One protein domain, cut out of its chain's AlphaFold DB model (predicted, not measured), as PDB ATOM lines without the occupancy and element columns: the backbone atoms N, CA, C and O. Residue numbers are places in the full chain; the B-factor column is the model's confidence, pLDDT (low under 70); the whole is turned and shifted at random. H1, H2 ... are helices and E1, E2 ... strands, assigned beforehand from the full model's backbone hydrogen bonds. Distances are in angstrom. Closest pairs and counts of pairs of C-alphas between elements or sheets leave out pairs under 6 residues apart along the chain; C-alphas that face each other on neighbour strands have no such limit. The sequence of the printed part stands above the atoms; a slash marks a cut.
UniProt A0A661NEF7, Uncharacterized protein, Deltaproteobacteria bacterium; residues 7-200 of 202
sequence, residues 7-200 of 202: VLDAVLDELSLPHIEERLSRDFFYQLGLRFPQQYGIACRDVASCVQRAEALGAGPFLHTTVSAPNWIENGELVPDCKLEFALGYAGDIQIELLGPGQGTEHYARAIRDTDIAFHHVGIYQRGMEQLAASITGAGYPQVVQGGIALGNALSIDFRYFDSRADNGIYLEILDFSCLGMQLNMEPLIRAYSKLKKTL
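AT A GLANCE: This is residues 7 to 200 of the 202 residues of an uncharacterized protein of Deltaproteobacteria bacterium (UniProt A0A661NEF7). What would one see first? One twisted sheet of eight strands curls like part of a barrel, with H1, H3 and H4 over one face and H6 across the other, three layers in all. How is it built? The printed part has 194 residues, with six named helices and eight named strands in the order H1 H2 E1 H3 E2 E3 E4 E5 H4 E6 E7 H5 E8 H6; the class is mixed, helices and strands. The sheet, mixed, runs E2 E3 E4 E1 E5 E8 E7 E6. How large is it? It is compact, with a radius of gyration of the C-alphas of 16.1 A and spans of 44 by 37 by 33 A.

IN THESE COORDINATES: Where are the strands? E2 is residues 63 to 68, E3 83 to 91 (25.5 A), E4 94 to 99, E1 39 to 44, E5 117 to 125 (23.4 A), E8 171 to 179 (26.0 A), E7 155 to 163 (26.7 A) and E6 143 to 151 (23.3 A). Where are the helices? H1 is residues 7 to 15, from C-alpha 7 at (29.449, 90.952, 147.671); H2 is 26 to 32, H3 47 to 56, H4 129 to 138 and H5 165 to 168. H6, residues 187 to 198, spans 16.7 A and ends with C-alpha 198 at (40.571, 77.026, 149.225).

HOW THE PARTS SIT: How do the strands pair? E2, E3 and E4 form a meander, each strand the antiparallel neighbour of the one before, with N 65 and O 86 at 2.9 A and N 89 and O 96 at 2.9 A. E4 and E1 are parallel (N 42 and O 97, 2.8 A), E1 and E5 antiparallel (N 41 and O 121, 2.9 A), and E5 and E8 parallel (N 124 and O 173, 2.8 A). E8 and E7 are antiparallel (N 162 and O 172, 2.8 A), as is the hairpin of E6 and E7 (N 147 and O 159, 2.9 A). Which helices are on the sheet? H3 lies over E4 at a height of 8.7 A, its closest C-alphas to E4 being those of Val 47 and Leu 98, 6.0 A; H4 lies over E7 at 9.3 A, closest at Ile 136 and Phe 162, 7.4 A. H1 is on it too, 9.1 A high, and H6 is only just over E3, with 3 C-alphas, across the strands at 81 degrees on the local plane; H5 only grazes the sheet. What of H2 and the units? H2 is not on the sheet but only just touches H4, with 3 pairs of C-alphas within 8 A, the closest Leu 32 and Ile 136 at 6.2 A. E1, H3, E2 and E5, H4, E6 are split strand-helix-strand units, each a strand, a helix and a next strand of the same sheet that is not the first one's neighbour, with E3 and E4 between the strands of the first unit and E8 and E7 between those of the second, and each has a right-handed crossover. How are the helix backbones? Every O i to N i+4 pair is within hydrogen-bond range in H1, H2, H3, H4 and H6; H5 is too short for one.

THE WHOLE: How far does it reach? The two C-alphas farthest apart, those of Gly 138 and Leu 200, are 49.7 A apart, and the printed part has no cut. Which links are long? Those from E2 to E3 and from E4 to E5. Where is confidence low? The mean pLDDT of the printed part is 92.6; residues 181, 194 and 197 to 200 are under 70.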
ATOM      1  N   VAL A   7      29.333  92.032 146.680       95.25
ATOM      2  CA  VAL A   7      29.449  90.952 147.671       95.25
ATOM      3  C   VAL A   7      29.020  91.451 149.047       95.25
ATOM      4  O   VAL A   7      28.303  90.746 149.747       95.25
ATOM      5  N   LEU A   8      29.444  92.658 149.434       96.00
ATOM      6  CA  LEU A   8      29.001  93.281 150.676       96.00
ATOM      7  C   LEU A   8      27.493  93.522 150.647       96.00
ATOM      8  O   LEU A   8      26.826  93.102 151.584       96.00
ATOM      9  N   ASP A   9      26.968  94.115 149.572       96.44
ATOM     10  CA  ASP A   9      25.531  94.393 149.438       96.44
ATOM     11  C   ASP A   9      24.708  93.111 149.625       96.44
ATOM     12  O   ASP A   9      23.815  93.056 150.464       96.44
ATOM     13  N   ALA A  10      25.082  92.032 148.925       96.88
ATOM     14  CA  ALA A  10      24.395  90.750 149.036       96.88
ATOM     15  C   ALA A  10      24.450  90.170 150.460       96.88
ATOM     16  O   ALA A  10      23.464  89.607 150.932       96.88
ATOM     17  N   VAL A  11      25.593  90.289 151.148       97.31
ATOM     18  CA  VAL A  11      25.736  89.825 152.536       97.31
ATOM     19  C   VAL A  11      24.869  90.646 153.485       97.31
ATOM     20  O   VAL A  11      24.222  90.070 154.355       97.31
ATOM     21  N   LEU A  12      24.842  91.971 153.336       97.50
ATOM     22  CA  LEU A  12      24.017  92.837 154.175       97.50
ATOM     23  C   LEU A  12      22.527  92.557 153.953       97.50
ATOM     24  O   LEU A  12      21.808  92.373 154.933       97.50
ATOM     25  N   ASP A  13      22.095  92.402 152.701       97.62
ATOM     26  CA  ASP A  13      20.717  92.042 152.353       97.62
ATOM     27  C   ASP A  13      20.309  90.690 152.963       97.62
ATOM     28  O   ASP A  13      19.288  90.590 153.649       97.62
ATOM     29  N   GLU A  14      21.129  89.650 152.781       97.44
ATOM     30  CA  GLU A  14      20.883  88.306 153.325       97.44
ATOM     31  C   GLU A  14      20.776  88.315 154.855       97.44
ATOM     32  O   GLU A  14      19.937  87.625 155.440       97.44
ATOM     33  N   LEU A  15      21.616  89.102 155.529       96.31
ATOM     34  CA  LEU A  15      21.611  89.218 156.988       96.31
ATOM     35  C   LEU A  15      20.631  90.291 157.500       96.31
ATOM     36  O   LEU A  15      20.518  90.465 158.714       96.31
ATOM     37  N   SER A  16      19.900  90.967 156.602       96.94
ATOM     38  CA  SER A  16      18.975  92.070 156.907       96.94
ATOM     39  C   SER A  16      19.630  93.200 157.713       96.94
ATOM     40  O   SER A  16      19.077  93.695 158.699       96.94
ATOM     41  N   LEU A  17      20.839  93.590 157.308       97.19
ATOM     42  CA  LEU A  17      21.656  94.609 157.957       97.19
ATOM     43  C   LEU A  17      21.710  95.888 157.114       97.19
ATOM     44  O   LEU A  17      21.746  95.809 155.891       97.19
ATOM     45  N   PRO A  18      21.751  97.068 157.752       96.44
ATOM     46  CA  PRO A  18      21.913  98.326 157.039       96.44
ATOM     47  C   PRO A  18      23.371  98.537 156.616       96.44
ATOM     48  O   PRO A  18      24.299  98.006 157.237       96.44
ATOM     49  N   HIS A  19      23.584  99.410 155.635       95.81
ATOM     50  CA  HIS A  19      24.897  99.991 155.384       95.81
ATOM     51  C   HIS A  19      25.326 100.909 156.539       95.81
ATOM     52  O   HIS A  19      24.502 101.518 157.228       95.81
ATOM     53  N   ILE A  20      26.639 101.057 156.740       94.00
ATOM     54  CA  ILE A  20      27.216 101.958 157.754       94.00
ATOM     55  C   ILE A  20      26.670 103.376 157.609       94.00
ATOM     56  O   ILE A  20      26.318 103.995 158.610       94.00
ATOM     57  N   GLU A  21      26.574 103.880 156.381       92.56
ATOM     58  CA  GLU A  21      26.119 105.237 156.081       92.56
ATOM     59  C   GLU A  21      24.672 105.509 156.515       92.56
ATOM     60  O   GLU A  21      24.309 106.664 156.731       92.56
ATOM     61  N   GLU A  22      23.856 104.467 156.688       92.56
ATOM     62  CA  GLU A  22      22.495 104.591 157.220       92.56
ATOM     63  C   GLU A  22      22.475 104.789 158.744       92.56
ATOM     64  O   GLU A  22      21.466 105.218 159.303       92.56
ATOM     65  N   ARG A  23      23.581 104.472 159.431       91.25
ATOM     66  CA  ARG A  23      23.736 104.621 160.888       91.25
ATOM     67  C   ARG A  23      24.654 105.768 161.276       91.25
ATOM     68  O   ARG A  23      24.420 106.410 162.291       91.25
ATOM     69  N   LEU A  24      25.703 106.002 160.496       93.06
ATOM     70  CA  LEU A  24      26.783 106.926 160.815       93.06
ATOM     71  C   LEU A  24      27.136 107.752 159.580       93.06
ATOM     72  O   LEU A  24      27.599 107.233 158.564       93.06
ATOM     73  N   SER A  25      26.957 109.069 159.683       91.81
ATOM     74  CA  SER A  25      27.380 109.984 158.624       91.81
ATOM     75  C   SER A  25      28.907 110.054 158.535       91.81
ATOM     76  O   SER A  25      29.626 109.819 159.505       91.81
ATOM     77  N   ARG A  26      29.442 110.442 157.374       91.38
ATOM     78  CA  ARG A  26      30.890 110.683 157.248       91.38
ATOM     79  C   ARG A  26      31.364 111.809 158.174       91.38
ATOM     80  O   ARG A  26      32.437 111.696 158.763       91.38
ATOM     81  N   ASP A  27      30.542 112.841 158.346       93.62
ATOM     82  CA  ASP A  27      30.821 113.986 159.220       93.62
ATOM     83  C   ASP A  27      30.995 113.579 160.681       93.62
ATOM     84  O   ASP A  27      31.861 114.130 161.357       93.62
ATOM     85  N   PHE A  28      30.249 112.570 161.141       94.50
ATOM     86  CA  PHE A  28      30.418 111.998 162.475       94.50
ATOM     87  C   PHE A  28      31.865 111.544 162.714       94.50
ATOM     88  O   PHE A  28      32.498 111.938 163.693       94.50
ATOM     89  N   PHE A  29      32.434 110.774 161.781       94.50
ATOM     90  CA  PHE A  29      33.817 110.312 161.901       94.50
ATOM     91  C   PHE A  29      34.812 111.471 161.806       94.50
ATOM     92  O   PHE A  29      35.744 111.544 162.605       94.50
ATOM     93  N   TYR A  30      34.597 112.413 160.880       93.25
ATOM     94  CA  TYR A  30      35.484 113.570 160.724       93.25
ATOM     95  C   TYR A  30      35.544 114.445 161.978       93.25
ATOM     96  O   TYR A  30      36.636 114.847 162.381       93.25
ATOM     97  N   GLN A  31      34.401 114.708 162.620       94.06
ATOM     98  CA  GLN A  31      34.327 115.516 163.841       94.06
ATOM     99  C   GLN A  31      35.076 114.875 165.013       94.06
ATOM    100  O   GLN A  31      35.698 115.581 165.802       94.06
ATOM    101  N   LEU A  32      35.065 113.543 165.093       94.62
ATOM    102  CA  LEU A  32      35.770 112.788 166.129       94.62
ATOM    103  C   LEU A  32      37.247 112.519 165.793       94.62
ATOM    104  O   LEU A  32      37.971 111.959 166.620       94.62
ATOM    105  N   GLY A  33      37.711 112.912 164.601       95.00
ATOM    106  CA  GLY A  33      39.065 112.623 164.122       95.00
ATOM    107  C   GLY A  33      39.282 111.147 163.769       95.00
ATOM    108  O   GLY A  33      40.412 110.655 163.828       95.00
ATOM    109  N   LEU A  34      38.209 110.435 163.423       96.31
ATOM    110  CA  LEU A  34      38.205 109.012 163.106       96.31
ATOM    111  C   LEU A  34      38.327 108.762 161.602       96.31
ATOM    112  O   LEU A  34      37.811 109.505 160.764       96.31
ATOM    113  N   ARG A  35      38.996 107.665 161.250       95.06
ATOM    114  CA  ARG A  35      38.947 107.085 159.908       95.06
ATOM    115  C   ARG A  35      37.556 106.513 159.649       95.06
ATOM    116  O   ARG A  35      36.872 106.074 160.569       95.06
ATOM    117  N   PHE A  36      37.173 106.463 158.376       93.38
ATOM    118  CA  PHE A  36      35.957 105.761 157.977       93.38
ATOM    119  C   PHE A  36      36.089 104.266 158.303       93.38
ATOM    120  O   PHE A  36      37.159 103.728 158.007       93.38
ATOM    121  N   PRO A  37      35.080 103.597 158.885       94.19
ATOM    122  CA  PRO A  37      35.216 102.220 159.343       94.19
ATOM    123  C   PRO A  37      35.622 101.238 158.250       94.19
ATOM    124  O   PRO A  37      35.292 101.417 157.079       94.19
ATOM    125  N   GLN A  38      36.334 100.185 158.651       93.44
ATOM    126  CA  GLN A  38      36.809  99.137 157.740       93.44
ATOM    127  C   GLN A  38      36.196  97.762 158.036       93.44
ATOM    128  O   GLN A  38      36.470  96.801 157.315       93.44
ATOM    129  N   GLN A  39      35.382  97.662 159.089       96.31
ATOM    130  CA  GLN A  39      34.842  96.406 159.592       96.31
ATOM    131  C   GLN A  39      33.382  96.569 160.018       96.31
ATOM    132  O   GLN A  39      33.042  97.512 160.738       96.31
ATOM    133  N   TYR A  40      32.542  95.626 159.590       98.19
ATOM    134  CA  TYR A  40      31.213  95.404 160.154       98.19
ATOM    135  C   TYR A  40      31.330  94.370 161.269       98.19
ATOM    136  O   TYR A  40      31.647  93.212 160.996       98.19
ATOM    137  N   GLY A  41      31.056  94.791 162.502       98.44
ATOM    138  CA  GLY A  41      30.908  93.906 163.648       98.44
ATOM    139  C   GLY A  41      29.459  93.482 163.808       98.44
ATOM    140  O   GLY A  41      28.583  94.308 164.084       98.44
ATOM    141  N   ILE A  42      29.191  92.195 163.627       98.75
ATOM    142  CA  ILE A  42      27.842  91.631 163.586       98.75
ATOM    143  C   ILE A  42      27.731  90.597 164.698       98.75
ATOM    144  O   ILE A  42      28.448  89.603 164.704       98.75
ATOM    145  N   ALA A  43      26.814  90.816 165.638       98.69
ATOM    146  CA  ALA A  43      26.492  89.819 166.648       98.69
ATOM    147  C   ALA A  43      25.543  88.770 166.052       98.69
ATOM    148  O   ALA A  43      24.564  89.116 165.388       98.69
ATOM    149  N   CYS A  44      25.821  87.496 166.312       98.19
ATOM    150  CA  CYS A  44      25.140  86.335 165.758       98.19
ATOM    151  C   CYS A  44      24.851  85.317 166.866       98.19
ATOM    152  O   CYS A  44      25.721  84.999 167.676       98.19
ATOM    153  N   ARG A  45      23.647  84.738 166.872       97.81
ATOM    154  CA  ARG A  45      23.322  83.609 167.758       97.81
ATOM    155  C   ARG A  45      24.084  82.345 167.367       97.81
ATOM    156  O   ARG A  45      24.517  81.605 168.242       97.81
ATOM    157  N   ASP A  46      24.240  82.124 166.064       98.06
ATOM    158  CA  ASP A  46      24.996  81.018 165.478       98.06
ATOM    159  C   ASP A  46      25.995  81.574 164.453       98.06
ATOM    160  O   ASP A  46      25.631  81.956 163.334       98.06
ATOM    161  N   VAL A  47      27.265  81.646 164.858       98.31
ATOM    162  CA  VAL A  47      28.354  82.166 164.019       98.31
ATOM    163  C   VAL A  47      28.599  81.252 162.821       98.31
ATOM    164  O   VAL A  47      28.775  81.745 161.709       98.31
ATOM    165  N   ALA A  48      28.561  79.929 163.010       97.81
ATOM    166  CA  ALA A  48      28.818  78.966 161.943       97.81
ATOM    167  C   ALA A  48      27.779  79.084 160.819       97.81
ATOM    168  O   ALA A  48      28.137  79.082 159.638       97.81
ATOM    169  N   SER A  49      26.501  79.230 161.181       98.12
ATOM    170  CA  SER A  49      25.421  79.451 160.216       98.12
ATOM    171  C   SER A  49      25.618  80.759 159.438       98.12
ATOM    172  O   SER A  49      25.526  80.768 158.209       98.12
ATOM    173  N   CYS A  50      25.974  81.852 160.122       98.31
ATOM    174  CA  CYS A  50      26.226  83.139 159.468       98.31
ATOM    175  C   CYS A  50      27.445  83.092 158.534       98.31
ATOM    176  O   CYS A  50      27.384  83.634 157.430       98.31
ATOM    177  N   VAL A  51      28.515  82.386 158.923       98.06
ATOM    178  CA  VAL A  51      29.681  82.132 158.061       98.06
ATOM    179  C   VAL A  51      29.255  81.418 156.782       98.06
ATOM    180  O   VAL A  51      29.598  81.877 155.698       98.06
ATOM    181  N   GLN A  52      28.481  80.333 156.882       97.56
ATOM    182  CA  GLN A  52      28.034  79.574 155.707       97.56
ATOM    183  C   GLN A  52      27.196  80.431 154.752       97.56
ATOM    184  O   GLN A  52      27.414  80.392 153.540       97.56
ATOM    185  N   ARG A  53      26.270  81.235 155.293       97.81
ATOM    186  CA  ARG A  53      25.429  82.151 154.507       97.81
ATOM    187  C   ARG A  53      26.269  83.213 153.796       97.81
ATOM    188  O   ARG A  53      26.102  83.418 152.599       97.81
ATOM    189  N   ALA A  54      27.225  83.825 154.494       97.56
ATOM    190  CA  ALA A  54      28.114  84.823 153.905       97.56
ATOM    191  C   ALA A  54      29.071  84.219 152.855       97.56
ATOM    192  O   ALA A  54      29.265  84.797 151.784       97.56
ATOM    193  N   GLU A  55      29.648  83.038 153.115       96.25
ATOM    194  CA  GLU A  55      30.522  82.340 152.158       96.25
ATOM    195  C   GLU A  55      29.766  81.919 150.887       96.25
ATOM    196  O   GLU A  55      30.328  82.009 149.791       96.25
ATOM    197  N   ALA A  56      28.485  81.544 150.996       97.00
ATOM    198  CA  ALA A  56      27.634  81.234 149.842       97.00
ATOM    199  C   ALA A  56      27.434  82.434 148.895       97.00
ATOM    200  O   ALA A  56      27.198  82.245 147.701       97.00
ATOM    201  N   LEU A  57      27.584  83.657 149.410       96.50
ATOM    202  CA  LEU A  57      27.491  84.912 148.657       96.50
ATOM    203  C   LEU A  57      28.857  85.432 148.183       96.50
ATOM    204  O   LEU A  57      28.946  86.475 147.540       96.50
ATOM    205  N   GLY A  58      29.934  84.696 148.469       94.19
ATOM    206  CA  GLY A  58      31.289  85.016 148.025       94.19
ATOM    207  C   GLY A  58      32.141  85.784 149.036       94.19
ATOM    208  O   GLY A  58      33.285  86.115 148.708       94.19
ATOM    209  N   ALA A  59      31.642  86.040 150.250       94.88
ATOM    210  CA  ALA A  59      32.460  86.597 151.322       94.88
ATOM    211  C   ALA A  59      33.424  85.555 151.922       94.88
ATOM    212  O   ALA A  59      33.291  84.346 151.737       94.88
ATOM    213  N   GLY A  60      34.429  86.038 152.651       90.25
ATOM    214  CA  GLY A  60      35.428  85.209 153.315       90.25
ATOM    215  C   GLY A  60      36.494  84.658 152.351       90.25
ATOM    216  O   GLY A  60      37.018  85.390 151.502       90.25
ATOM    217  N   PRO A  61      36.870  83.373 152.474       91.38
ATOM    218  CA  PRO A  61      36.536  82.463 153.565       91.38
ATOM    219  C   PRO A  61      36.928  83.007 154.935       91.38
ATOM    220  O   PRO A  61      37.845  83.824 155.059       91.38
ATOM    221  N   PHE A  62      36.225  82.522 155.950       92.81
ATOM    222  CA  PHE A  62      36.362  83.015 157.312       92.81
ATOM    223  C   PHE A  62      37.381  82.203 158.120       92.81
ATOM    224  O   PHE A  62      37.433  80.966 158.040       92.81
ATOM    225  N   LEU A  63      38.169  82.916 158.929       93.56
ATOM    226  CA  LEU A  63      38.841  82.375 160.109       93.56
ATOM    227  C   LEU A  63      37.816  82.343 161.242       93.56
ATOM    228  O   LEU A  63      37.494  83.399 161.765       93.56
ATOM    229  N   HIS A  64      37.322  81.163 161.615       94.56
ATOM    230  CA  HIS A  64      36.333  80.979 162.685       94.56
ATOM    231  C   HIS A  64      36.977  80.269 163.874       94.56
ATOM    232  O   HIS A  64      37.580  79.205 163.715       94.56
ATOM    233  N   THR A  65      36.916  80.882 165.056       94.56
ATOM    234  CA  THR A  65      37.562  80.357 166.262       94.56
ATOM    235  C   THR A  65      36.909  80.872 167.546       94.56
ATOM    236  O   THR A  65      36.036  81.737 167.527       94.56
ATOM    237  N   THR A  66      37.354  80.341 168.682       95.94
ATOM    238  CA  THR A  66      37.013  80.833 170.016       95.94
ATOM    239  C   THR A  66      38.297  81.138 170.769       95.94
ATOM    240  O   THR A  66      39.175  80.279 170.870       95.94
ATOM    241  N   VAL A  67      38.403  82.346 171.322       92.69
ATOM    242  CA  VAL A  67      39.580  82.793 172.077       92.69
ATOM    243  C   VAL A  67      39.213  83.155 173.507       92.69
ATOM    244  O   VAL A  67      38.117  83.645 173.778       92.69
ATOM    245  N   SER A  68      40.151  82.949 174.427       94.00
ATOM    246  CA  SER A  68      40.071  83.539 175.763       94.00
ATOM    247  C   SER A  68      40.441  85.020 175.698       94.00
ATOM    248  O   SER A  68      41.444  85.378 175.077       94.00
ATOM    249  N   ALA A  69      39.678  85.863 176.390       93.00
ATOM    250  CA  ALA A  69      39.908  87.298 176.517       93.00
ATOM    251  C   ALA A  69      40.232  87.652 177.985       93.00
ATOM    252  O   ALA A  69      39.395  88.205 178.694       93.00
ATOM    253  N   PRO A  70      41.439  87.321 178.486       91.75
ATOM    254  CA  PRO A  70      41.769  87.433 179.912       91.75
ATOM    255  C   PRO A  70      41.854  88.875 180.434       91.75
ATOM    256  O   PRO A  70      41.831  89.078 181.640       91.75
ATOM    257  N   ASN A  71      41.961  89.863 179.541       95.00
ATOM    258  CA  ASN A  71      42.019  91.289 179.874       95.00
ATOM    259  C   ASN A  71      40.734  92.021 179.455       95.00
ATOM    260  O   ASN A  71      40.787  93.200 179.112       95.00
ATOM    261  N   TRP A  72      39.607  91.312 179.393       97.12
ATOM    262  CA  TRP A  72      38.318  91.897 179.037       97.12
ATOM    263  C   TRP A  72      37.739  92.674 180.218       97.12
ATOM    264  O   TRP A  72      37.497  92.111 181.285       97.12
ATOM    265  N   ILE A  73      37.529  93.972 180.030       97.88
ATOM    266  CA  ILE A  73      37.024  94.898 181.041       97.88
ATOM    267  C   ILE A  73      35.706  95.477 180.541       97.88
ATOM    268  O   ILE A  73      35.655  96.020 179.440       97.88
ATOM    269  N   GLU A  74      34.666  95.430 181.371       97.81
ATOM    270  CA  GLU A  74      33.373  96.065 181.113       97.81
ATOM    271  C   GLU A  74      33.063  97.088 182.198       97.81
ATOM    272  O   GLU A  74      33.101  96.777 183.384       97.81
ATOM    273  N   ASN A  75      32.746  98.322 181.804       96.00
ATOM    274  CA  ASN A  75      32.416  99.422 182.720       96.00
ATOM    275  C   ASN A  75      33.453  99.621 183.847       96.00
ATOM    276  O   ASN A  75      33.109 100.005 184.964       96.00
ATOM    277  N   GLY A  76      34.728  99.361 183.548       95.50
ATOM    278  CA  GLY A  76      35.840  99.472 184.497       95.50
ATOM    279  C   GLY A  76      36.090  98.229 185.358       95.50
ATOM    280  O   GLY A  76      37.057  98.223 186.118       95.50
ATOM    281  N   GLU A  77      35.288  97.173 185.224       97.06
ATOM    282  CA  GLU A  77      35.444  95.924 185.971       97.06
ATOM    283  C   GLU A  77      35.981  94.797 185.084       97.06
ATOM    284  O   GLU A  77      35.533  94.596 183.956       97.06
ATOM    285  N   LEU A  78      36.963  94.050 185.594       97.25
ATOM    286  CA  LEU A  78      37.504  92.880 184.903       97.25
ATOM    287  C   LEU A  78      36.459  91.759 184.874       97.25
ATOM    288  O   LEU A  78      35.940  91.367 185.919       97.25
ATOM    289  N   VAL A  79      36.234  91.184 183.694       97.12
ATOM    290  CA  VAL A  79      35.366  90.020 183.506       97.12
ATOM    291  C   VAL A  79      36.219  88.745 183.494       97.12
ATOM    292  O   VAL A  79      36.942  88.498 182.523       97.12
ATOM    293  N   PRO A  80      36.170  87.915 184.552       93.88
ATOM    294  CA  PRO A  80      36.938  86.678 184.596       93.88
ATOM    295  C   PRO A  80      36.397  85.652 183.594       93.88
ATOM    296  O   PRO A  80      35.205  85.615 183.297       93.88
ATOM    297  N   ASP A  81      37.292  84.797 183.093       92.56
ATOM    298  CA  ASP A  81      36.967  83.672 182.204       92.56
ATOM    299  C   ASP A  81      36.183  84.055 180.934       92.56
ATOM    300  O   ASP A  81      35.470  83.228 180.356       92.56
ATOM    301  N   CYS A  82      36.347  85.302 180.472       96.75
ATOM    302  CA  CYS A  82      35.728  85.779 179.244       96.75
ATOM    303  C   CYS A  82      36.245  84.990 178.032       96.75
ATOM    304  O   CYS A  82      37.461  84.841 177.837       96.75
ATOM    305  N   LYS A  83      35.326  84.489 177.201       96.81
ATOM    306  CA  LYS A  83      35.649  83.856 175.915       96.81
ATOM    307  C   LYS A  83      34.764  84.393 174.814       96.81
ATOM    308  O   LYS A  83      33.555  84.531 174.993       96.81
ATOM    309  N   LEU A  84      35.373  84.620 173.661       96.81
ATOM    310  CA  LEU A  84      34.716  85.192 172.499       96.81
ATOM    311  C   LEU A  84      34.823  84.209 171.343       96.81
ATOM    312  O   LEU A  84      35.925  83.816 170.953       96.81
ATOM    313  N   GLU A  85      33.676  83.797 170.820       97.94
ATOM    314  CA  GLU A  85      33.594  83.133 169.526       97.94
ATOM    315  C   GLU A  85      33.483  84.206 168.451       97.94
ATOM    316  O   GLU A  85      32.627  85.086 168.549       97.94
ATOM    317  N   PHE A  86      34.331  84.131 167.432       96.81
ATOM    318  CA  PHE A  86      34.262  85.054 166.314       96.81
ATOM    319  C   PHE A  86      34.674  84.395 165.003       96.81
ATOM    320  O   PHE A  86      35.422  83.410 164.977       96.81
ATOM    321  N   ALA A  87      34.226  84.984 163.898       97.31
ATOM    322  CA  ALA A  87      34.695  84.670 162.567       97.31
ATOM    323  C   ALA A  87      35.072  85.941 161.797       97.31
ATOM    324  O   ALA A  87      34.252  86.842 161.658       97.31
ATOM    325  N   LEU A  88      36.296  85.986 161.260       96.31
ATOM    326  CA  LEU A  88      36.810  87.112 160.470       96.31
ATOM    327  C   LEU A  88      36.950  86.726 159.000       96.31
ATOM    328  O   LEU A  88      37.656  85.771 158.660       96.31
ATOM    329  N   GLY A  89      36.314  87.500 158.128       95.00
ATOM    330  CA  GLY A  89      36.348  87.341 156.678       95.00
ATOM    331  C   GLY A  89      36.252  88.688 155.968       95.00
ATOM    332  O   GLY A  89      36.269  89.738 156.600       95.00
ATOM    333  N   TYR A  90      36.176  88.666 154.639       94.81
ATOM    334  CA  TYR A  90      36.058  89.882 153.830       94.81
ATOM    335  C   TYR A  90      34.953  89.740 152.794       94.81
ATOM    336  O   TYR A  90      34.896  88.730 152.095       94.81
ATOM    337  N   ALA A  91      34.138  90.777 152.646       94.19
ATOM    338  CA  ALA A  91      33.263  90.973 151.501       94.19
ATOM    339  C   ALA A  91      33.887  92.088 150.653       94.19
ATOM    340  O   ALA A  91      33.866  93.254 151.037       94.19
ATOM    341  N   GLY A  92      34.559  91.723 149.558       89.88
ATOM    342  CA  GLY A  92      35.406  92.649 148.799       89.88
ATOM    343  C   GLY A  92      36.570  93.198 149.638       89.88
ATOM    344  O   GLY A  92      37.443  92.433 150.068       89.88
ATOM    345  N   ASP A  93      36.604  94.514 149.839       88.94
ATOM    346  CA  ASP A  93      37.600  95.260 150.623       88.94
ATOM    347  C   ASP A  93      37.180  95.540 152.076       88.94
ATOM    348  O   ASP A  93      38.009  95.963 152.879       88.94
ATOM    349  N   ILE A  94      35.933  95.239 152.436       93.25
ATOM    350  CA  ILE A  94      35.395  95.441 153.781       93.25
ATOM    351  C   ILE A  94      35.510  94.157 154.600       93.25
ATOM    352  O   ILE A  94      35.189  93.063 154.124       93.25
ATOM    353  N   GLN A  95      35.970  94.288 155.844       96.25
ATOM    354  CA  GLN A  95      36.043  93.174 156.780       96.25
ATOM    355  C   GLN A  95      34.658  92.886 157.374       96.25
ATOM    356  O   GLN A  95      33.941  93.794 157.792       96.25
ATOM    357  N   ILE A  96      34.298  91.610 157.424       97.81
ATOM    358  CA  ILE A  96      33.110  91.115 158.113       97.81
ATOM    359  C   ILE A  96      33.582  90.346 159.340       97.81
ATOM    360  O   ILE A  96      34.320  89.364 159.211       97.81
ATOM    361  N   GLU A  97      33.141  90.793 160.508       98.25
ATOM    362  CA  GLU A  97      33.336  90.110 161.776       98.25
ATOM    363  C   GLU A  97      31.984  89.607 162.292       98.25
ATOM    364  O   GLU A  97      31.057  90.382 162.516       98.25
ATOM    365  N   LEU A  98      31.875  88.292 162.471       98.62
ATOM    366  CA  LEU A  98      30.697  87.626 163.024       98.62
ATOM    367  C   LEU A  98      31.020  87.181 164.450       98.62
ATOM    368  O   LEU A  98      31.976  86.436 164.640       98.62
ATOM    369  N   LEU A  99      30.243  87.614 165.437       98.50
ATOM    370  CA  LEU A  99      30.532  87.458 166.865       98.50
ATOM    371  C   LEU A  99      29.444  86.642 167.543       98.50
ATOM    372  O   LEU A  99      28.267  86.980 167.459       98.50
ATOM    373  N   GLY A 100      29.838  85.593 168.255       98.31
ATOM    374  CA  GLY A 100      28.923  84.831 169.096       98.31
ATOM    375  C   GLY A 100      28.482  85.630 170.331       98.31
ATOM    376  O   GLY A 100      29.053  86.679 170.638       98.31
ATOM    377  N   PRO A 101      27.514  85.119 171.114       97.25
ATOM    378  CA  PRO A 101      27.031  85.786 172.329       97.25
ATOM    379  C   PRO A 101      28.128  86.030 173.381       97.25
ATOM    380  O   PRO A 101      27.987  86.932 174.205       97.25
ATOM    381  N   GLY A 102      29.212  85.249 173.329       94.25
ATOM    382  CA  GLY A 102      30.302  85.267 174.299       94.25
ATOM    383  C   GLY A 102      30.005  84.431 175.546       94.25
ATOM    384  O   GLY A 102      28.867  84.061 175.833       94.25
ATOM    385  N   GLN A 103      31.060  84.104 176.289       96.50
ATOM    386  CA  GLN A 103      30.994  83.494 177.617       96.50
ATOM    387  C   GLN A 103      31.577  84.480 178.630       96.50
ATOM    388  O   GLN A 103      32.638  85.044 178.384       96.50
ATOM    389  N   GLY A 104      30.900  84.670 179.765       95.38
ATOM    390  CA  GLY A 104      31.322  85.598 180.825       95.38
ATOM    391  C   GLY A 104      30.928  87.058 180.575       95.38
ATOM    392  O   GLY A 104      30.889  87.841 181.514       95.38
ATOM    393  N   THR A 105      30.554  87.401 179.345       96.56
ATOM    394  CA  THR A 105      30.092  88.725 178.914       96.56
ATOM    395  C   THR A 105      28.657  88.649 178.388       96.56
ATOM    396  O   THR A 105      28.223  87.610 177.893       96.56
ATOM    397  N   GLU A 106      27.925  89.761 178.462       96.31
ATOM    398  CA  GLU A 106      26.656  89.942 177.746       96.31
ATOM    399  C   GLU A 106      26.754  90.973 176.606       96.31
ATOM    400  O   GLU A 106      25.728  91.359 176.040       96.31
ATOM    401  N   HIS A 107      27.961  91.458 176.288       97.44
ATOM    402  CA  HIS A 107      28.180  92.584 175.383       97.44
ATOM    403  C   HIS A 107      27.507  92.359 174.022       97.44
ATOM    404  O   HIS A 107      26.663  93.161 173.618       97.44
ATOM    405  N   TYR A 108      27.767  91.206 173.398       97.81
ATOM    406  CA  TYR A 108      27.138  90.804 172.138       97.81
ATOM    407  C   TYR A 108      25.748  90.190 172.345       97.81
ATOM    408  O   TYR A 108      24.813  90.517 171.614       97.81
ATOM    409  N   ALA A 109      25.575  89.352 173.377       97.31
ATOM    410  CA  ALA A 109      24.312  88.664 173.661       97.31
ATOM    411  C   ALA A 109      23.120  89.623 173.845       97.31
ATOM    412  O   ALA A 109      21.995  89.298 173.464       97.31
ATOM    413  N   ARG A 110      23.351  90.825 174.390       96.62
ATOM    414  CA  ARG A 110      22.312  91.856 174.541       96.62
ATOM    415  C   ARG A 110      21.770  92.358 173.205       96.62
ATOM    416  O   ARG A 110      20.575  92.627 173.130       96.62
ATOM    417  N   ALA A 111      22.611  92.475 172.177       96.56
ATOM    418  CA  ALA A 111      22.189  92.950 170.857       96.56
ATOM    419  C   ALA A 111      21.313  91.926 170.115       96.56
ATOM    420  O   ALA A 111      20.444  92.305 169.338       96.56
ATOM    421  N   ILE A 112      21.496  90.636 170.409       97.06
ATOM    422  CA  ILE A 112      20.747  89.511 169.826       97.06
ATOM    423  C   ILE A 112      19.739  88.913 170.816       97.06
ATOM    424  O   ILE A 112      19.467  87.713 170.820       97.06
ATOM    425  N   ARG A 113      19.187  89.727 171.719       95.44
ATOM    426  CA  ARG A 113      18.167  89.249 172.664       95.44
ATOM    427  C   ARG A 113      16.877  88.859 171.943       95.44
ATOM    428  O   ARG A 113      16.364  87.769 172.171       95.44
ATOM    429  N   ASP A 114      16.420  89.739 171.058       95.81
ATOM    430  CA  ASP A 114      15.128  89.643 170.367       95.81
ATOM    431  C   ASP A 114      15.280  89.347 168.861       95.81
ATOM    432  O   ASP A 114      14.318  89.397 168.099       95.81
ATOM    433  N   THR A 115      16.503  89.047 168.425       96.56
ATOM    434  CA  THR A 115      16.873  88.702 167.046       96.56
ATOM    435  C   THR A 115      17.994  87.663 167.066       96.56
ATOM    436  O   THR A 115      18.652  87.477 168.089       96.56
ATOM    437  N   ASP A 116      18.230  86.976 165.954       97.19
ATOM    438  CA  ASP A 116      19.369  86.062 165.811       97.19
ATOM    439  C   ASP A 116      20.630  86.766 165.305       97.19
ATOM    440  O   ASP A 116      21.733  86.252 165.486       97.19
ATOM    441  N   ILE A 117      20.474  87.930 164.670       98.31
ATOM    442  CA  ILE A 117      21.559  88.702 164.063       98.31
ATOM    443  C   ILE A 117      21.319  90.187 164.335       98.31
ATOM    444  O   ILE A 117      20.194  90.673 164.198       98.31
ATOM    445  N   ALA A 118      22.374  90.909 164.711       98.19
ATOM    446  CA  ALA A 118      22.331  92.350 164.917       98.19
ATOM    447  C   ALA A 118      23.612  93.026 164.423       98.19
ATOM    448  O   ALA A 118      24.719  92.560 164.698       98.19
ATOM    449  N   PHE A 119      23.467  94.175 163.756       98.31
ATOM    450  CA  PHE A 119      24.601  95.060 163.506       98.31
ATOM    451  C   PHE A 119      25.038  95.659 164.842       98.31
ATOM    452  O   PHE A 119      24.290  96.418 165.454       98.31
ATOM    453  N   HIS A 120      26.204  95.252 165.335       98.50
ATOM    454  CA  HIS A 120      26.621  95.539 166.701       98.50
ATOM    455  C   HIS A 120      27.514  96.772 166.772       98.50
ATOM    456  O   HIS A 120      27.327  97.637 167.633       98.50
ATOM    457  N   HIS A 121      28.514  96.842 165.899       98.62
ATOM    458  CA  HIS A 121      29.497  97.908 165.935       98.62
ATOM    459  C   HIS A 121      30.147  98.132 164.572       98.62
ATOM    460  O   HIS A 121      30.122  97.271 163.693       98.62
ATOM    461  N   VAL A 122      30.786  99.288 164.436       98.19
ATOM    462  CA  VAL A 122      31.758  99.546 163.371       98.19
ATOM    463  C   VAL A 122      33.174  99.459 163.918       98.19
ATOM    464  O   VAL A 122      33.463 100.060 164.951       98.19
ATOM    465  N   GLY A 123      34.047  98.730 163.225       97.50
ATOM    466  CA  GLY A 123      35.459  98.615 163.586       97.50
ATOM    467  C   GLY A 123      36.319  99.625 162.826       97.50
ATOM    468  O   GLY A 123      36.261  99.728 161.592       97.50
ATOM    469  N   ILE A 124      37.112 100.394 163.573       96.50
ATOM    470  CA  ILE A 124      37.948 101.486 163.071       96.50
ATOM    471  C   ILE A 124      39.402 101.236 163.478       96.50
ATOM    472  O   ILE A 124      39.799 101.428 164.628       96.50
ATOM    473  N   TYR A 125      40.230 100.862 162.506       94.06
ATOM    474  CA  TYR A 125      41.655 100.616 162.696       94.06
ATOM    475  C   TYR A 125      42.440 101.929 162.697       94.06
ATOM    476  O   TYR A 125      42.779 102.493 161.640       94.06
ATOM    477  N   GLN A 126      42.785 102.418 163.888       94.06
ATOM    478  CA  GLN A 126      43.454 103.703 164.046       94.06
ATOM    479  C   GLN A 126      44.388 103.743 165.257       94.06
ATOM    480  O   GLN A 126      44.102 103.195 166.312       94.06
ATOM    481  N   ARG A 127      45.524 104.424 165.075       92.69
ATOM    482  CA  ARG A 127      46.542 104.640 166.107       92.69
ATOM    483  C   ARG A 127      46.170 105.795 167.031       92.69
ATOM    484  O   ARG A 127      45.584 106.775 166.572       92.69
ATOM    485  N   GLY A 128      46.645 105.724 168.272       92.56
ATOM    486  CA  GLY A 128      46.508 106.801 169.254       92.56
ATOM    487  C   GLY A 128      45.291 106.615 170.151       92.56
ATOM    488  O   GLY A 128      44.545 107.569 170.373       92.56
ATOM    489  N   MET A 129      45.088 105.385 170.640       94.69
ATOM    490  CA  MET A 129      43.923 105.008 171.445       94.69
ATOM    491  C   MET A 129      43.605 106.009 172.562       94.69
ATOM    492  O   MET A 129      42.463 106.420 172.690       94.69
ATOM    493  N   GLU A 130      44.593 106.465 173.335       95.38
ATOM    494  CA  GLU A 130      44.348 107.390 174.452       95.38
ATOM    495  C   GLU A 130      43.788 108.746 174.000       95.38
ATOM    496  O   GLU A 130      42.835 109.263 174.586       95.38
ATOM    497  N   GLN A 131      44.345 109.328 172.931       95.88
ATOM    498  CA  GLN A 131      43.846 110.600 172.402       95.88
ATOM    499  C   GLN A 131      42.444 110.435 171.803       95.88
ATOM    500  O   GLN A 131      41.583 111.295 171.997       95.88
ATOM    501  N   LEU A 132      42.211 109.323 171.102       97.19
ATOM    502  CA  LEU A 132      40.913 109.001 170.517       97.19
ATOM    503  C   LEU A 132      39.858 108.748 171.590       97.19
ATOM    504  O   LEU A 132      38.780 109.325 171.517       97.19
ATOM    505  N   ALA A 133      40.177 107.969 172.619       97.31
ATOM    506  CA  ALA A 133      39.276 107.680 173.725       97.31
ATOM    507  C   ALA A 133      38.843 108.960 174.447       97.31
ATOM    508  O   ALA A 133      37.657 109.128 174.735       97.31
ATOM    509  N   ALA A 134      39.776 109.891 174.676       96.56
ATOM    510  CA  ALA A 134      39.467 111.197 175.251       96.56
ATOM    511  C   ALA A 134      38.547 112.033 174.343       96.56
ATOM    512  O   ALA A 134      37.593 112.631 174.837       96.56
ATOM    513  N   SER A 135      38.801 112.046 173.029       96.88
ATOM    514  CA  SER A 135      37.965 112.743 172.038       96.88
ATOM    515  C   SER A 135      36.541 112.177 171.994       96.88
ATOM    516  O   SER A 135      35.569 112.912 172.160       96.88
ATOM    517  N   ILE A 136      36.414 110.855 171.853       98.19
ATOM    518  CA  ILE A 136      35.133 110.144 171.743       98.19
ATOM    519  C   ILE A 136      34.321 110.284 173.041       98.19
ATOM    520  O   ILE A 136      33.144 110.637 173.002       98.19
ATOM    521  N   THR A 137      34.966 110.107 174.198       97.81
ATOM    522  CA  THR A 137      34.316 110.295 175.506       97.81
ATOM    523  C   THR A 137      33.906 111.751 175.721       97.81
ATOM    524  O   THR A 137      32.800 112.015 176.189       97.81
ATOM    525  N   GLY A 138      34.762 112.709 175.348       97.38
ATOM    526  CA  GLY A 138      34.464 114.140 175.428       97.38
ATOM    527  C   GLY A 138      33.297 114.573 174.534       97.38
ATOM    528  O   GLY A 138      32.609 115.537 174.861       97.38
ATOM    529  N   ALA A 139      33.038 113.834 173.454       97.12
ATOM    530  CA  ALA A 139      31.876 114.008 172.588       97.12
ATOM    531  C   ALA A 139      30.588 113.355 173.129       97.12
ATOM    532  O   ALA A 139      29.543 113.467 172.494       97.12
ATOM    533  N   GLY A 140      30.638 112.708 174.299       97.88
ATOM    534  CA  GLY A 140      29.472 112.108 174.953       97.88
ATOM    535  C   GLY A 140      29.311 110.602 174.743       97.88
ATOM    536  O   GLY A 140      28.295 110.055 175.162       97.88
ATOM    537  N   TYR A 141      30.300 109.923 174.153       98.12
ATOM    538  CA  TYR A 141      30.271 108.477 173.908       98.12
ATOM    539  C   TYR A 141      31.206 107.753 174.885       98.12
ATOM    540  O   TYR A 141      32.405 107.639 174.619       98.12
ATOM    541  N   PRO A 142      30.712 107.298 176.050       98.00
ATOM    542  CA  PRO A 142      31.570 106.720 177.076       98.00
ATOM    543  C   PRO A 142      32.162 105.384 176.623       98.00
ATOM    544  O   PRO A 142      31.500 104.577 175.968       98.00
ATOM    545  N   GLN A 143      33.403 105.123 177.030       98.44
ATOM    546  CA  GLN A 143      33.996 103.796 176.919       98.44
ATOM    547  C   GLN A 143      33.235 102.815 177.820       98.44
ATOM    548  O   GLN A 143      33.084 103.056 179.017       98.44
ATOM    549  N   VAL A 144      32.802 101.690 177.255       98.31
ATOM    550  CA  VAL A 144      32.055 100.648 177.983       98.31
ATOM    551  C   VAL A 144      32.777  99.313 178.025       98.31
ATOM    552  O   VAL A 144      32.586  98.558 178.973       98.31
ATOM    553  N   VAL A 145      33.628  99.034 177.037       98.31
ATOM    554  CA  VAL A 145      34.441  97.817 176.996       98.31
ATOM    555  C   VAL A 145      35.859  98.161 176.585       98.31
ATOM    556  O   VAL A 145      36.083  99.025 175.737       98.31
ATOM    557  N   GLN A 146      36.812  97.459 177.181       97.50
ATOM    558  CA  GLN A 146      38.203  97.451 176.766       97.50
ATOM    559  C   GLN A 146      38.723  96.020 176.770       97.50
ATOM    560  O   GLN A 146      38.435  95.240 177.676       97.50
ATOM    561  N   GLY A 147      39.537  95.692 175.777       94.88
ATOM    562  CA  GLY A 147      40.304  94.463 175.769       94.88
ATOM    563  C   GLY A 147      41.593  94.630 174.983       94.88
ATOM    564  O   GLY A 147      41.848  95.653 174.351       94.88
ATOM    565  N   GLY A 148      42.459  93.630 175.077       90.19
ATOM    566  CA  GLY A 148      43.760  93.719 174.443       90.19
ATOM    567  C   GLY A 148      44.834  92.874 175.100       90.19
ATOM    568  O   GLY A 148      44.656  92.290 176.171       90.19
ATOM    569  N   ILE A 149      45.980  92.807 174.431       87.12
ATOM    570  CA  ILE A 149      47.182  92.126 174.903       87.12
ATOM    571  C   ILE A 149      48.385  92.993 174.535       87.12
ATOM    572  O   ILE A 149      48.519  93.441 173.398       87.12
ATOM    573  N   ALA A 150      49.294  93.180 175.489       84.81
ATOM    574  CA  ALA A 150      50.596  93.788 175.256       84.81
ATOM    575  C   ALA A 150      51.707  92.780 175.584       84.81
ATOM    576  O   ALA A 150      51.773  92.242 176.688       84.81
ATOM    577  N   LEU A 151      52.592  92.537 174.619       82.38
ATOM    578  CA  LEU A 151      53.795  91.712 174.740       82.38
ATOM    579  C   LEU A 151      55.018  92.613 174.558       82.38
ATOM    580  O   LEU A 151      55.657  92.644 173.500       82.38
ATOM    581  N   GLY A 152      55.315  93.393 175.602       79.69
ATOM    582  CA  GLY A 152      56.369  94.406 175.580       79.69
ATOM    583  C   GLY A 152      56.216  95.363 174.393       79.69
ATOM    584  O   GLY A 152      55.110  95.752 174.035       79.69
ATOM    585  N   ASN A 153      57.332  95.695 173.744       75.69
ATOM    586  CA  ASN A 153      57.334  96.556 172.553       75.69
ATOM    587  C   ASN A 153      57.101  95.775 171.245       75.69
ATOM    588  O   ASN A 153      57.124  96.363 170.162       75.69
ATOM    589  N   ALA A 154      56.950  94.449 171.325       81.31
ATOM    590  CA  ALA A 154      56.894  93.582 170.155       81.31
ATOM    591  C   ALA A 154      55.490  93.503 169.562       81.31
ATOM    592  O   ALA A 154      55.370  93.564 168.346       81.31
ATOM    593  N   LEU A 155      54.451  93.406 170.394       84.69
ATOM    594  CA  LEU A 155      53.054  93.356 169.963       84.69
ATOM    595  C   LEU A 155      52.177  94.099 170.971       84.69
ATOM    596  O   LEU A 155      52.279  93.871 172.173       84.69
ATOM    597  N   SER A 156      51.298  94.954 170.473       89.12
ATOM    598  CA  SER A 156      50.260  95.627 171.241       89.12
ATOM    599  C   SER A 156      48.964  95.556 170.448       89.12
ATOM    600  O   SER A 156      48.918  95.937 169.282       89.12
ATOM    601  N   ILE A 157      47.942  95.003 171.083       91.00
ATOM    602  CA  ILE A 157      46.565  94.940 170.613       91.00
ATOM    603  C   ILE A 157      45.769  95.652 171.698       91.00
ATOM    604  O   ILE A 157      45.734  95.158 172.823       91.00
ATOM    605  N   ASP A 158      45.188  96.806 171.392       94.81
ATOM    606  CA  ASP A 158      44.265  97.533 172.268       94.81
ATOM    607  C   ASP A 158      43.001  97.810 171.459       94.81
ATOM    608  O   ASP A 158      43.068  98.432 170.395       94.81
ATOM    609  N   PHE A 159      41.867  97.302 171.925       96.62
ATOM    610  CA  PHE A 159      40.574  97.610 171.339       96.62
ATOM    611  C   PHE A 159      39.615  98.097 172.416       96.62
ATOM    612  O   PHE A 159      39.621  97.621 173.559       96.62
ATOM    613  N   ARG A 160      38.784  99.073 172.052       98.38
ATOM    614  CA  ARG A 160      37.846  99.708 172.980       98.38
ATOM    615  C   ARG A 160      36.528  99.999 172.301       98.38
ATOM    616  O   ARG A 160      36.509 100.505 171.179       98.38
ATOM    617  N   TYR A 161      35.449  99.728 173.025       98.69
ATOM    618  CA  TYR A 161      34.092 100.030 172.600       98.69
ATOM    619  C   TYR A 161      33.589 101.289 173.283       98.69
ATOM    620  O   TYR A 161      33.670 101.420 174.510       98.69
ATOM    621  N   PHE A 162      32.997 102.166 172.486       98.62
ATOM    622  CA  PHE A 162      32.359 103.394 172.927       98.62
ATOM    623  C   PHE A 162      30.864 103.323 172.642       98.62
ATOM    624  O   PHE A 162      30.440 102.940 171.546       98.62
ATOM    625  N   ASP A 163      30.061 103.664 173.647       98.44
ATOM    626  CA  ASP A 163      28.609 103.592 173.559       98.44
ATOM    627  C   ASP A 163      28.044 104.797 172.817       98.44
ATOM    628  O   ASP A 163      27.857 105.872 173.381       98.44
ATOM    629  N   SER A 164      27.765 104.594 171.533       97.56
ATOM    630  CA  SER A 164      27.086 105.559 170.674       97.56
ATOM    631  C   SER A 164      25.685 105.092 170.271       97.56
ATOM    632  O   SER A 164      25.069 105.670 169.373       97.56
ATOM    633  N   ARG A 165      25.141 104.075 170.960       97.19
ATOM    634  CA  ARG A 165      23.867 103.437 170.596       97.19
ATOM    635  C   ARG A 165      22.671 104.360 170.751       97.19
ATOM    636  O   ARG A 165      21.723 104.231 169.984       97.19
ATOM    637  N   ALA A 166      22.706 105.267 171.727       96.19
ATOM    638  CA  ALA A 166      21.629 106.230 171.942       96.19
ATOM    639  C   ALA A 166      21.392 107.110 170.701       96.19
ATOM    640  O   ALA A 166      20.243 107.365 170.352       96.19
ATOM    641  N   ASP A 167      22.471 107.487 170.010       95.31
ATOM    642  CA  ASP A 167      22.418 108.376 168.848       95.31
ATOM    643  C   ASP A 167      22.410 107.602 167.521       95.31
ATOM    644  O   ASP A 167      21.729 107.997 166.578       95.31
ATOM    645  N   ASN A 168      23.151 106.490 167.441       94.88
ATOM    646  CA  ASN A 168      23.464 105.808 166.176       94.88
ATOM    647  C   ASN A 168      22.988 104.344 166.128       94.88
ATOM    648  O   ASN A 168      23.074 103.681 165.095       94.88
ATOM    649  N   GLY A 169      22.483 103.807 167.241       95.44
ATOM    650  CA  GLY A 169      21.973 102.436 167.342       95.44
ATOM    651  C   GLY A 169      23.028 101.325 167.413       95.44
ATOM    652  O   GLY A 169      22.650 100.170 167.567       95.44
ATOM    653  N   ILE A 170      24.321 101.651 167.333       97.50
ATOM    654  CA  ILE A 170      25.449 100.703 167.374       97.50
ATOM    655  C   ILE A 170      26.586 101.247 168.247       97.50
ATOM    656  O   ILE A 170      26.549 102.408 168.640       97.50
ATOM    657  N   TYR A 171      27.583 100.422 168.566       98.56
ATOM    658  CA  TYR A 171      28.822 100.881 169.204       98.56
ATOM    659  C   TYR A 171      29.860 101.345 168.171       98.56
ATOM    660  O   TYR A 171      29.833 100.937 167.006       98.56
ATOM    661  N   LEU A 172      30.837 102.129 168.625       98.38
ATOM    662  CA  LEU A 172      32.105 102.308 167.913       98.38
ATOM    663  C   LEU A 172      33.157 101.402 168.538       98.38
ATOM    664  O   LEU A 172      33.339 101.459 169.751       98.38
ATOM    665  N   GLU A 173      33.881 100.636 167.730       98.44
ATOM    666  CA  GLU A 173      35.087  99.937 168.164       98.44
ATOM    667  C   GLU A 173      36.315 100.597 167.533       98.44
ATOM    668  O   GLU A 173      36.437 100.698 166.309       98.44
ATOM    669  N   ILE A 174      37.243 101.051 168.373       98.12
ATOM    670  CA  ILE A 174      38.565 101.483 167.922       98.12
ATOM    671  C   ILE A 174      39.525 100.317 168.108       98.12
ATOM    672  O   ILE A 174      39.564  99.733 169.188       98.12
ATOM    673  N   LEU A 175      40.312 100.009 167.078       95.94
ATOM    674  CA  LEU A 175      41.333  98.963 167.102       95.94
ATOM    675  C   LEU A 175      42.713  99.584 166.849       95.94
ATOM    676  O   LEU A 175      43.033 100.012 165.735       95.94
ATOM    677  N   ASP A 176      43.550  99.618 167.885       94.12
ATOM    678  CA  ASP A 176      44.939 100.071 167.817       94.12
ATOM    679  C   ASP A 176      45.878  98.865 167.921       94.12
ATOM    680  O   ASP A 176      46.240  98.394 169.001       94.12
ATOM    681  N   PHE A 177      46.244  98.319 166.759       90.44
ATOM    682  CA  PHE A 177      47.147  97.176 166.664       90.44
ATOM    683  C   PHE A 177      48.524  97.616 166.196       90.44
ATOM    684  O   PHE A 177      48.673  98.316 165.186       90.44
ATOM    685  N   SER A 178      49.560  97.132 166.872       84.69
ATOM    686  CA  SER A 178      50.931  97.331 166.436       84.69
ATOM    687  C   SER A 178      51.876  96.201 166.743       84.69
ATOM    688  O   SER A 178      51.779  95.547 167.771       84.69
ATOM    689  N   CYS A 179      52.840  96.029 165.846       78.50
ATOM    690  CA  CYS A 179      53.959  95.124 166.004       78.50
ATOM    691  C   CYS A 179      55.253  95.898 165.754       78.50
ATOM    692  O   CYS A 179      55.358  96.615 164.759       78.50
ATOM    693  N   LEU A 180      56.213  95.815 166.680       76.75
ATOM    694  CA  LEU A 180      57.483  96.558 166.629       76.75
ATOM    695  C   LEU A 180      57.295  98.071 166.362       76.75
ATOM    696  O   LEU A 180      58.056  98.691 165.623       76.75
ATOM    697  N   GLY A 181      56.240  98.665 166.933       65.56
ATOM    698  CA  GLY A 181      55.897 100.084 166.765       65.56
ATOM    699  C   GLY A 181      55.186 100.448 165.452       65.56
ATOM    700  O   GLY A 181      54.669 101.560 165.333       65.56
ATOM    701  N   MET A 182      55.075  99.524 164.495       71.62
ATOM    702  CA  MET A 182      54.347  99.727 163.238       71.62
ATOM    703  C   MET A 182      52.884  99.307 163.377       71.62
ATOM    704  O   MET A 182      52.596  98.313 164.038       71.62
ATOM    705  N   GLN A 183      51.957 100.041 162.747       74.62
ATOM    706  CA  GLN A 183      50.545  99.640 162.706       74.62
ATOM    707  C   GLN A 183      50.417  98.297 161.979       74.62
ATOM    708  O   GLN A 183      50.938  98.138 160.872       74.62
ATOM    709  N   LEU A 184      49.734  97.338 162.599       74.31
ATOM    710  CA  LEU A 184      49.558  96.008 162.035       74.31
ATOM    711  C   LEU A 184      48.270  95.959 161.205       74.31
ATOM    712  O   LEU A 184      47.192  96.259 161.711       74.31
ATOM    713  N   ASN A 185      48.385  95.575 159.931       73.88
ATOM    714  CA  ASN A 185      47.232  95.265 159.087       73.88
ATOM    715  C   ASN A 185      47.000  93.745 159.102       73.88
ATOM    716  O   ASN A 185      47.864  92.988 158.657       73.88
ATOM    717  N   MET A 186      45.846  93.305 159.610       73.56
ATOM    718  CA  MET A 186      45.469  91.886 159.665       73.56
ATOM    719  C   MET A 186      44.988  91.340 158.313       73.56
ATOM    720  O   MET A 186      44.982  90.125 158.105       73.56
ATOM    721  N   GLU A 187      44.622  92.214 157.370       78.75
ATOM    722  CA  GLU A 187      44.086  91.836 156.061       78.75
ATOM    723  C   GLU A 187      44.977  90.853 155.287       78.75
ATOM    724  O   GLU A 187      44.462  89.809 154.872       78.75
ATOM    725  N   PRO A 188      46.294  91.088 155.098       78.56
ATOM    726  CA  PRO A 188      47.120  90.185 154.301       78.56
ATOM    727  C   PRO A 188      47.177  88.780 154.902       78.56
ATOM    728  O   PRO A 188      47.189  87.799 154.162       78.56
ATOM    729  N   LEU A 189      47.171  88.680 156.234       77.38
ATOM    730  CA  LEU A 189      47.230  87.413 156.954       77.38
ATOM    731  C   LEU A 189      45.914  86.638 156.832       77.38
ATOM    732  O   LEU A 189      45.934  85.458 156.480       77.38
ATOM    733  N   ILE A 190      44.774  87.305 157.033       79.75
ATOM    734  CA  ILE A 190      43.448  86.689 156.870       79.75
ATOM    735  C   ILE A 190      43.244  86.250 155.413       79.75
ATOM    736  O   ILE A 190      42.822  85.123 155.154       79.75
ATOM    737  N   ARG A 191      43.625  87.087 154.437       78.44
ATOM    738  CA  ARG A 191      43.547  86.731 153.010       78.44
ATOM    739  C   ARG A 191      44.502  85.597 152.629       78.44
ATOM    740  O   ARG A 191      44.154  84.778 151.778       78.44
ATOM    741  N   ALA A 192      45.689  85.518 153.230       77.50
ATOM    742  CA  ALA A 192      46.621  84.413 153.002       77.50
ATOM    743  C   ALA A 192      46.076  83.087 153.551       77.50
ATOM    744  O   ALA A 192      46.056  82.094 152.821       77.50
ATOM    745  N   TYR A 193      45.561  83.086 154.787       77.44
ATOM    746  CA  TYR A 193      44.848  81.941 155.364       77.44
ATOM    747  C   TYR A 193      43.688  81.497 154.462       77.44
ATOM    748  O   TYR A 193      43.550  80.319 154.128       77.44
ATOM    749  N   SER A 194      42.912  82.468 153.983       68.12
ATOM    750  CA  SER A 194      41.787  82.265 153.078       68.12
ATOM    751  C   SER A 194      42.175  81.560 151.770       68.12
ATOM    752  O   SER A 194      41.529  80.589 151.362       68.12
ATOM    753  N   LYS A 195      43.277  81.982 151.136       71.56
ATOM    754  CA  LYS A 195      43.806  81.327 149.929       71.56
ATOM    755  C   LYS A 195      44.227  79.879 150.192       71.56
ATOM    756  O   LYS A 195      43.941  79.023 149.361       71.56
ATOM    757  N   LEU A 196      44.854  79.605 151.339       72.31
ATOM    758  CA  LEU A 196      45.306  78.260 151.712       72.31
ATOM    759  C   LEU A 196      44.137  77.301 151.988       72.31
ATOM    760  O   LEU A 196      44.183  76.144 151.566       72.31
ATOM    761  N   LYS A 197      43.062  77.783 152.628       66.25
ATOM    762  CA  LYS A 197      41.845  76.993 152.891       66.25
ATOM    763  C   LYS A 197      41.156  76.547 151.593       66.25
ATOM    764  O   LYS A 197      40.699  75.416 151.516       66.25
ATOM    765  N   LYS A 198      41.140  77.386 150.545       59.78
ATOM    766  CA  LYS A 198      40.571  77.026 149.225       59.78
ATOM    767  C   LYS A 198      41.361  75.939 148.478       59.78
ATOM    768  O   LYS A 198      40.807  75.302 147.591       59.78
ATOM    769  N   THR A 199      42.641  75.747 148.798       56.12
ATOM    770  CA  THR A 199      43.521  74.780 148.113       56.12
ATOM    771  C   THR A 199      43.573  73.393 148.753       56.12
ATOM    772  O   THR A 199      44.167  72.491 148.168       56.12
ATOM    773  N   LEU A 200      42.969  73.200 149.928       39.69
ATOM    774  CA  LEU A 200      42.930  71.906 150.609       39.69
ATOM    775  C   LEU A 200      41.549  71.262 150.407       39.69
ATOM    776  O   LEU A 200      40.561  71.814 150.892       39.69
TER     777      LEU A 200